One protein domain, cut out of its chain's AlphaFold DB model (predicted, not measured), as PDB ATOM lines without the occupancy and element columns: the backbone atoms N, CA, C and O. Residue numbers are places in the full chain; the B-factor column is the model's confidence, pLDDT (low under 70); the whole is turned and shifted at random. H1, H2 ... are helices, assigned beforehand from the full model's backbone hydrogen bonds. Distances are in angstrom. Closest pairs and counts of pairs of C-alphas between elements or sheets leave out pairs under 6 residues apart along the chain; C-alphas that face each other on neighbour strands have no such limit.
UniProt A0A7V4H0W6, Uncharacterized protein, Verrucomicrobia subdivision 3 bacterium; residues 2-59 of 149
ATOM      1  N   GLY A   2      37.434 -49.739 -49.101       77.62
ATOM      2  CA  GLY A   2      36.648 -50.063 -47.896       77.62
ATOM      3  C   GLY A   2      36.861 -49.084 -46.740       77.62
ATOM      4  O   GLY A   2      35.890 -48.534 -46.236       77.62
ATOM      5  N   GLU A   3      38.115 -48.748 -46.434       85.75
ATOM      6  CA  GLU A   3      38.479 -47.750 -45.413       85.75
ATOM      7  C   GLU A   3      37.748 -46.407 -45.529       85.75
ATOM      8  O   GLU A   3      37.323 -45.870 -44.522       85.75
ATOM      9  N   ALA A   4      37.525 -45.865 -46.730       88.31
ATOM     10  CA  ALA A   4      36.889 -44.551 -46.856       88.31
ATOM     11  C   ALA A   4      35.373 -44.559 -46.584       88.31
ATOM     12  O   ALA A   4      34.820 -43.507 -46.279       88.31
ATOM     13  N   LEU A   5      34.702 -45.706 -46.735       88.62
ATOM     14  CA  LEU A   5      33.233 -45.786 -46.752       88.62
ATOM     15  C   LEU A   5      32.640 -46.741 -45.714       88.62
ATOM     16  O   LEU A   5      31.556 -46.475 -45.205       88.62
ATOM     17  N   PHE A   6      33.306 -47.859 -45.433       91.19
ATOM     18  CA  PHE A   6      32.712 -48.997 -44.727       91.19
ATOM     19  C   PHE A   6      33.527 -49.472 -43.525       91.19
ATOM     20  O   PHE A   6      32.975 -50.101 -42.626       91.19
ATOM     21  N   GLU A   7      34.826 -49.188 -43.493       92.06
ATOM     22  CA  GLU A   7      35.712 -49.611 -42.410       92.06
ATOM     23  C   GLU A   7      36.164 -48.412 -41.574       92.06
ATOM     24  O   GLU A   7      36.026 -47.249 -41.955       92.06
ATOM     25  N   ARG A   8      36.734 -48.696 -40.402       92.00
ATOM     26  CA  ARG A   8      37.332 -47.664 -39.559       92.00
ATOM     27  C   ARG A   8      38.575 -47.086 -40.236       92.00
ATOM     28  O   ARG A   8      39.444 -47.838 -40.667       92.00
ATOM     29  N   TRP A   9      38.687 -45.758 -40.233       92.12
ATOM     30  CA  TRP A   9      39.855 -45.048 -40.760       92.12
ATOM     31  C   TRP A   9      41.095 -45.391 -39.928       92.12
ATOM     32  O   TRP A   9      41.126 -45.182 -38.712       92.12
ATOM     33  N   ALA A  10      42.100 -45.956 -40.588       91.25
ATOM     34  CA  ALA A  10      43.377 -46.382 -40.036       91.25
ATOM     35  C   ALA A  10      44.505 -45.370 -40.299       91.25
ATOM     36  O   ALA A  10      45.577 -45.527 -39.719       91.25
ATOM     37  N   TYR A  11      44.269 -44.347 -41.132       91.25
ATOM     38  CA  TYR A  11      45.183 -43.221 -41.379       91.25
ATOM     39  C   TYR A  11      46.596 -43.671 -41.780       91.25
ATOM     40  O   TYR A  11      47.595 -43.243 -41.203       91.25
ATOM     41  N   ARG A  12      46.682 -44.586 -42.749       90.50
ATOM     42  CA  ARG A  12      47.966 -45.140 -43.216       90.50
ATOM     43  C   ARG A  12      48.604 -44.318 -44.330       90.50
ATOM     44  O   ARG A  12      49.808 -44.428 -44.540       90.50
ATOM     45  N   ASP A  13      47.812 -43.516 -45.037       91.62
ATOM     46  CA  ASP A  13      48.307 -42.712 -46.145       91.62
ATOM     47  C   ASP A  13      49.066 -41.501 -45.604       91.62
ATOM     48  O   ASP A  13      48.552 -40.750 -44.775       91.62
ATOM     49  N   GLU A  14      50.288 -41.278 -46.078       90.06
ATOM     50  CA  GLU A  14      51.116 -40.157 -45.640       90.06
ATOM     51  C   GLU A  14      51.009 -38.955 -46.592       90.06
ATOM     52  O   GLU A  14      50.913 -39.095 -47.812       90.06
ATOM     53  N   LYS A  15      51.157 -37.745 -46.042       84.88
ATOM     54  CA  LYS A  15      51.159 -36.459 -46.766       84.88
ATOM     55  C   LYS A  15      49.831 -36.220 -47.510       84.88
ATOM     56  O   LYS A  15      48.801 -36.750 -47.121       84.88
ATOM     57  N   LEU A  16      49.845 -35.325 -48.507       85.94
ATOM     58  CA  LEU A  16      48.738 -35.026 -49.438       85.94
ATOM     59  C   LEU A  16      47.343 -34.929 -48.791       85.94
ATOM     60  O   LEU A  16      46.352 -35.426 -49.323       85.94
ATOM     61  N   THR A  17      47.274 -34.271 -47.638       88.31
ATOM     62  CA  THR A  17      46.012 -33.988 -46.958       88.31
ATOM     63  C   THR A  17      45.369 -32.707 -47.495       88.31
ATOM     64  O   THR A  17      46.064 -31.716 -47.743       88.31
ATOM     65  N   MET A  18      44.038 -32.718 -47.623       90.06
ATOM     66  CA  MET A  18      43.231 -31.530 -47.933       90.06
ATOM     67  C   MET A  18      42.883 -30.695 -46.692       90.06
ATOM     68  O   MET A  18      42.316 -29.614 -46.836       90.06
ATOM     69  N   ARG A  19      43.248 -31.155 -45.485       90.12
ATOM     70  CA  ARG A  19      42.978 -30.477 -44.203       90.12
ATOM     71  C   ARG A  19      41.502 -30.329 -43.858       90.12
ATOM     72  O   ARG A  19      41.110 -29.406 -43.143       90.12
ATOM     73  N   TRP A  20      40.683 -31.226 -44.393       91.12
ATOM     74  CA  TRP A  20      39.257 -31.306 -44.092       91.12
ATOM     75  C   TRP A  20      38.974 -32.184 -42.874       91.12
ATOM     76  O   TRP A  20      37.928 -32.021 -42.252       91.12
ATOM     77  N   ASP A  21      39.902 -33.074 -42.509       90.31
ATOM     78  CA  ASP A  21      39.794 -33.880 -41.301       90.31
ATOM     79  C   ASP A  21      40.295 -33.076 -40.087       90.31
ATOM     80  O   ASP A  21      41.373 -32.479 -40.145       90.31
ATOM     81  N   PRO A  22      39.570 -33.063 -38.958       88.19
ATOM     82  CA  PRO A  22      40.059 -32.481 -37.711       88.19
ATOM     83  C   PRO A  22      41.437 -32.992 -37.253       88.19
ATOM     84  O   PRO A  22      42.181 -32.241 -36.625       88.19
ATOM     85  N   GLN A  23      41.808 -34.237 -37.573       84.75
ATOM     86  CA  GLN A  23      43.136 -34.807 -37.297       84.75
ATOM     87  C   GLN A  23      44.270 -34.058 -38.023       84.75
ATOM     88  O   GLN A  23      45.424 -34.096 -37.589       84.75
ATOM     89  N   ASP A  24      43.961 -33.332 -39.104       82.94
ATOM     90  CA  ASP A  24      44.936 -32.530 -39.845       82.94
ATOM     91  C   ASP A  24      45.356 -31.245 -39.106       82.94
ATOM     92  O   ASP A  24      46.397 -30.650 -39.453       82.94
ATOM     93  N   ASP A  25      44.591 -30.824 -38.083       80.12
ATOM     94  CA  ASP A  25      44.963 -29.741 -37.164       80.12
ATOM     95  C   ASP A  25      46.064 -30.199 -36.202       80.12
ATOM     96  O   ASP A  25      45.892 -30.506 -35.021       80.12
ATOM     97  N   ARG A  26      47.263 -30.232 -36.763       71.12
ATOM     98  CA  ARG A  26      48.498 -30.645 -36.124       71.12
ATOM     99  C   ARG A  26      49.062 -29.510 -35.259       71.12
ATOM    100  O   ARG A  26      49.996 -28.812 -35.656       71.12
ATOM    101  N   ARG A  27      48.507 -29.333 -34.055       68.56
ATOM    102  CA  ARG A  27      48.993 -28.361 -33.057       68.56
ATOM    103  C   ARG A  27      50.273 -28.859 -32.392       68.56
ATOM    104  O   ARG A  27      50.218 -29.617 -31.436       68.56
ATOM    105  N   TYR A  28      51.412 -28.386 -32.893       61.25
ATOM    106  CA  TYR A  28      52.778 -28.700 -32.447       61.25
ATOM    107  C   TYR A  28      52.942 -28.810 -30.915       61.25
ATOM    108  O   TYR A  28      53.565 -29.749 -30.441       61.25
ATOM    109  N   ALA A  29      52.348 -27.895 -30.142       55.78
ATOM    110  CA  ALA A  29      52.444 -27.878 -28.676       55.78
ATOM    111  C   ALA A  29      51.608 -28.956 -27.953       55.78
ATOM    112  O   ALA A  29      51.779 -29.150 -26.757       55.78
ATOM    113  N   LEU A  30      50.686 -29.625 -28.653       59.53
ATOM    114  CA  LEU A  30      49.806 -30.667 -28.110       59.53
ATOM    115  C   LEU A  30      50.180 -32.070 -28.616       59.53
ATOM    116  O   LEU A  30      49.413 -33.011 -28.422       59.53
ATOM    117  N   MET A  31      51.314 -32.216 -29.305       62.56
ATOM    118  CA  MET A  31      51.756 -33.516 -29.801       62.56
ATOM    119  C   MET A  31      52.628 -34.236 -28.784       62.56
ATOM    120  O   MET A  31      53.558 -33.657 -28.235       62.56
ATOM    121  N   ASP A  32      52.378 -35.534 -28.634       64.75
ATOM    122  CA  ASP A  32      53.205 -36.469 -27.859       64.75
ATOM    123  C   ASP A  32      54.529 -36.833 -28.572       64.75
ATOM    124  O   ASP A  32      55.397 -37.508 -28.030       64.75
ATOM    125  N   ARG A  33      54.705 -36.387 -29.824       61.25
ATOM    126  CA  ARG A  33      55.901 -36.633 -30.642       61.25
ATOM    127  C   ARG A  33      56.429 -35.344 -31.238       61.25
ATOM    128  O   ARG A  33      55.636 -34.476 -31.606       61.25
ATOM    129  N   ASP A  34      57.750 -35.272 -31.407       65.56
ATOM    130  CA  ASP A  34      58.421 -34.124 -32.016       65.56
ATOM    131  C   ASP A  34      57.813 -33.834 -33.399       65.56
ATOM    132  O   ASP A  34      57.904 -34.649 -34.321       65.56
ATOM    133  N   PRO A  35      57.156 -32.682 -33.573       59.25
ATOM    134  CA  PRO A  35      56.454 -32.335 -34.800       59.25
ATOM    135  C   PRO A  35      57.382 -31.928 -35.958       59.25
ATOM    136  O   PRO A  35      56.906 -31.716 -37.076       59.25
ATOM    137  N   THR A  36      58.688 -31.807 -35.704       64.06
ATOM    138  CA  THR A  36      59.734 -31.555 -36.707       64.06
ATOM    139  C   THR A  36      60.492 -32.817 -37.123       64.06
ATOM    140  O   THR A  36      61.224 -32.786 -38.116       64.06
ATOM    141  N   ALA A  37      60.277 -33.937 -36.426       67.50
ATOM    142  CA  ALA A  37      60.917 -35.201 -36.748       67.50
ATOM    143  C   ALA A  37      60.464 -35.731 -38.121       67.50
ATOM    144  O   ALA A  37      59.302 -35.623 -38.524       67.50
ATOM    145  N   THR A  38      61.407 -36.296 -38.878       61.81
ATOM    146  CA  THR A  38      61.198 -36.718 -40.278       61.81
ATOM    147  C   THR A  38      60.228 -37.903 -40.418       61.81
ATOM    148  O   THR A  38      59.646 -38.122 -41.489       61.81
ATOM    149  N   ASP A  39      60.044 -38.658 -39.337       67.38
ATOM    150  CA  ASP A  39      59.086 -39.753 -39.188       67.38
ATOM    151  C   ASP A  39      57.684 -39.271 -38.772       67.38
ATOM    152  O   ASP A  39      56.712 -40.009 -38.919       67.38
ATOM    153  N   ASN A  40      57.532 -38.015 -38.345       71.19
ATOM    154  CA  ASN A  40      56.265 -37.466 -37.881       71.19
ATOM    155  C   ASN A  40      55.456 -36.823 -39.022       71.19
ATOM    156  O   ASN A  40      55.075 -35.647 -38.986       71.19
ATOM    157  N   ARG A  41      55.207 -37.597 -40.079       78.00
ATOM    158  CA  ARG A  41      54.496 -37.152 -41.288       78.00
ATOM    159  C   ARG A  41      53.001 -36.990 -41.010       78.00
ATOM    160  O   ARG A  41      52.443 -37.645 -40.141       78.00
ATOM    161  N   SER A  42      52.341 -36.078 -41.729       81.38
ATOM    162  CA  SER A  42      50.876 -35.992 -41.668       81.38
ATOM    163  C   SER A  42      50.283 -37.266 -42.252       81.38
ATOM    164  O   SER A  42      50.719 -37.666 -43.330       81.38
ATOM    165  N   THR A  43      49.297 -37.851 -41.590       88.94
ATOM    166  CA  THR A  43      48.566 -39.015 -42.087       88.94
ATOM    167  C   THR A  43      47.135 -38.643 -42.455       88.94
ATOM    168  O   THR A  43      46.591 -37.666 -41.949       88.94
ATOM    169  N   THR A  44      46.534 -39.374 -43.388       92.50
ATOM    170  CA  THR A  44      45.191 -39.105 -43.908       92.50
ATOM    171  C   THR A  44      44.570 -40.387 -44.476       92.50
ATOM    172  O   THR A  44      45.154 -41.467 -44.380       92.50
ATOM    173  N   VAL A  45      43.385 -40.265 -45.074       94.56
ATOM    174  CA  VAL A  45      42.749 -41.305 -45.890       94.56
ATOM    175  C   VAL A  45      42.538 -40.719 -47.286       94.56
ATOM    176  O   VAL A  45      41.602 -39.948 -47.518       94.56
ATOM    177  N   TRP A  46      43.404 -41.049 -48.248       94.25
ATOM    178  CA  TRP A  46      43.388 -40.423 -49.580       94.25
ATOM    179  C   TRP A  46      42.054 -40.600 -50.298       94.25
ATOM    180  O   TRP A  46      41.574 -39.687 -50.970       94.25
ATOM    181  N   MET A  47      41.423 -41.762 -50.137       94.44
ATOM    182  CA  MET A  47      40.128 -42.036 -50.756       94.44
ATOM    183  C   MET A  47      38.988 -41.215 -50.138       94.44
ATOM    184  O   MET A  47      38.055 -40.872 -50.860       94.44
ATOM    185  N   ALA A  48      39.083 -40.827 -48.860       93.69
ATOM    186  CA  ALA A  48      38.136 -39.898 -48.244       93.69
ATOM    187  C   ALA A  48      38.319 -38.478 -48.808       93.69
ATOM    188  O   ALA A  48      37.338 -37.848 -49.203       93.69
ATOM    189  N   ASN A  49      39.567 -38.016 -48.972       93.88
ATOM    190  CA  ASN A  49      39.860 -36.737 -49.633       93.88
ATOM    191  C   ASN A  49      39.360 -36.710 -51.085       93.88
ATOM    192  O   ASN A  49      38.739 -35.736 -51.508       93.88
ATOM    193  N   LEU A  50      39.581 -37.783 -51.851       94.12
ATOM    194  CA  LEU A  50      39.097 -37.881 -53.231       94.12
ATOM    195  C   LEU A  50      37.564 -37.876 -53.299       94.12
ATOM    196  O   LEU A  50      36.985 -37.245 -54.186       94.12
ATOM    197  N   LEU A  51      36.904 -38.570 -52.371       93.44
ATOM    198  CA  LEU A  51      35.449 -38.584 -52.283       93.44
ATOM    199  C   LEU A  51      34.897 -37.194 -51.960       93.44
ATOM    200  O   LEU A  51      33.997 -36.720 -52.650       93.44
ATOM    201  N   ALA A  52      35.475 -36.518 -50.968       92.81
ATOM    202  CA  ALA A  52      35.098 -35.160 -50.603       92.81
ATOM    203  C   ALA A  52      35.360 -34.167 -51.752       92.81
ATOM    204  O   ALA A  52      34.507 -33.331 -52.042       92.81
ATOM    205  N   TYR A  53      36.462 -34.323 -52.495       93.94
ATOM    206  CA  TYR A  53      36.740 -33.529 -53.694       93.94
ATOM    207  C   TYR A  53      35.649 -33.704 -54.756       93.94
ATOM    208  O   TYR A  53      35.153 -32.720 -55.301       93.94
ATOM    209  N   ARG A  54      35.213 -34.942 -55.018       94.12
ATOM    210  CA  ARG A  54      34.087 -35.201 -55.930       94.12
ATOM    211  C   ARG A  54      32.778 -34.609 -55.409       94.12
ATOM    212  O   ARG A  54      31.980 -34.113 -56.202       94.12
ATOM    213  N   ALA A  55      32.568 -34.629 -54.095       93.19
ATOM    214  CA  ALA A  55      31.378 -34.069 -53.470       93.19
ATOM    215  C   ALA A  55      31.295 -32.538 -53.595       93.19
ATOM    216  O   ALA A  55      30.188 -32.012 -53.530       93.19
ATOM    217  N   LEU A  56      32.400 -31.821 -53.858       91.88
ATOM    218  CA  LEU A  56      32.389 -30.361 -54.065       91.88
ATOM    219  C   LEU A  56      31.406 -29.914 -55.157       91.88
ATOM    220  O   LEU A  56      30.826 -28.837 -55.051       91.88
ATOM    221  N   ALA A  57      31.144 -30.754 -56.163       92.25
ATOM    222  CA  ALA A  57      30.145 -30.478 -57.199       92.25
ATOM    223  C   ALA A  57      28.708 -30.317 -56.652       92.25
ATOM    224  O   ALA A  57      27.846 -29.752 -57.328       92.25
ATOM    225  N   LEU A  58      28.437 -30.803 -55.436       93.50
ATOM    226  CA  LEU A  58      27.152 -30.669 -54.744       93.50
ATOM    227  C   LEU A  58      27.024 -29.357 -53.954       93.50
ATOM    228  O   LEU A  58      25.914 -29.010 -53.557       93.50
ATOM    229  N   PHE A  59      28.121 -28.611 -53.777       91.56
ATOM    230  CA  PHE A  59      28.185 -27.367 -53.001       91.56
ATOM    231  C   PHE A  59      28.542 -26.168 -53.892       91.56
ATOM    232  O   PHE A  59      29.594 -25.552 -53.698       91.56
TER     233      PHE A  59
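What this domain is: This is residues 2 to 59 of the 149 residues of an uncharacterized protein of Verrucomicrobia subdivision 3 bacterium (UniProt A0A7V4H0W6). With little regular structure, this is a loose, elongated loop domain: the long stretch 6 to 45 runs out and folds back between short H1 and the longer H2, which meet near H2's beginning. Residues 29 to 34 stick out at one end, residues 54 to 59 at the other. The 58 printed residues hold two named helices, H1 then H2, and no named strand; the class is all helix, with 17 residues in named elements. The radius of gyration of the C-alphas is 13.0 A, the spans 38 by 24 by 17 A.

Where its parts are: H1, residues 2 to 5, begins at C-alpha 2 (36.648, -50.063, -47.896). H2, residues 46 to 58, measures 19.6 A and ends at C-alpha 58 (27.152, -30.669, -54.744).

How they stand to each other: H1 and H2 touch through residues 47 to 48 of H2 alone; the closest C-alphas, of Ala 4 and Ala 48, are 5.0 A apart. Residues 13 to 14 pair antiparallel with 43 to 44. In H2, 7 of 9 O i to N i+4 pairs are within hydrogen-bond range; H1 is too short for such a pair.

The domain as a whole: The C-alphas farthest apart, of Asp 34 and Leu 58, are 38.8 A apart. The printed part has no cut; H1 to H2 is a long link. Residues 27 to 39 have pLDDT under 70.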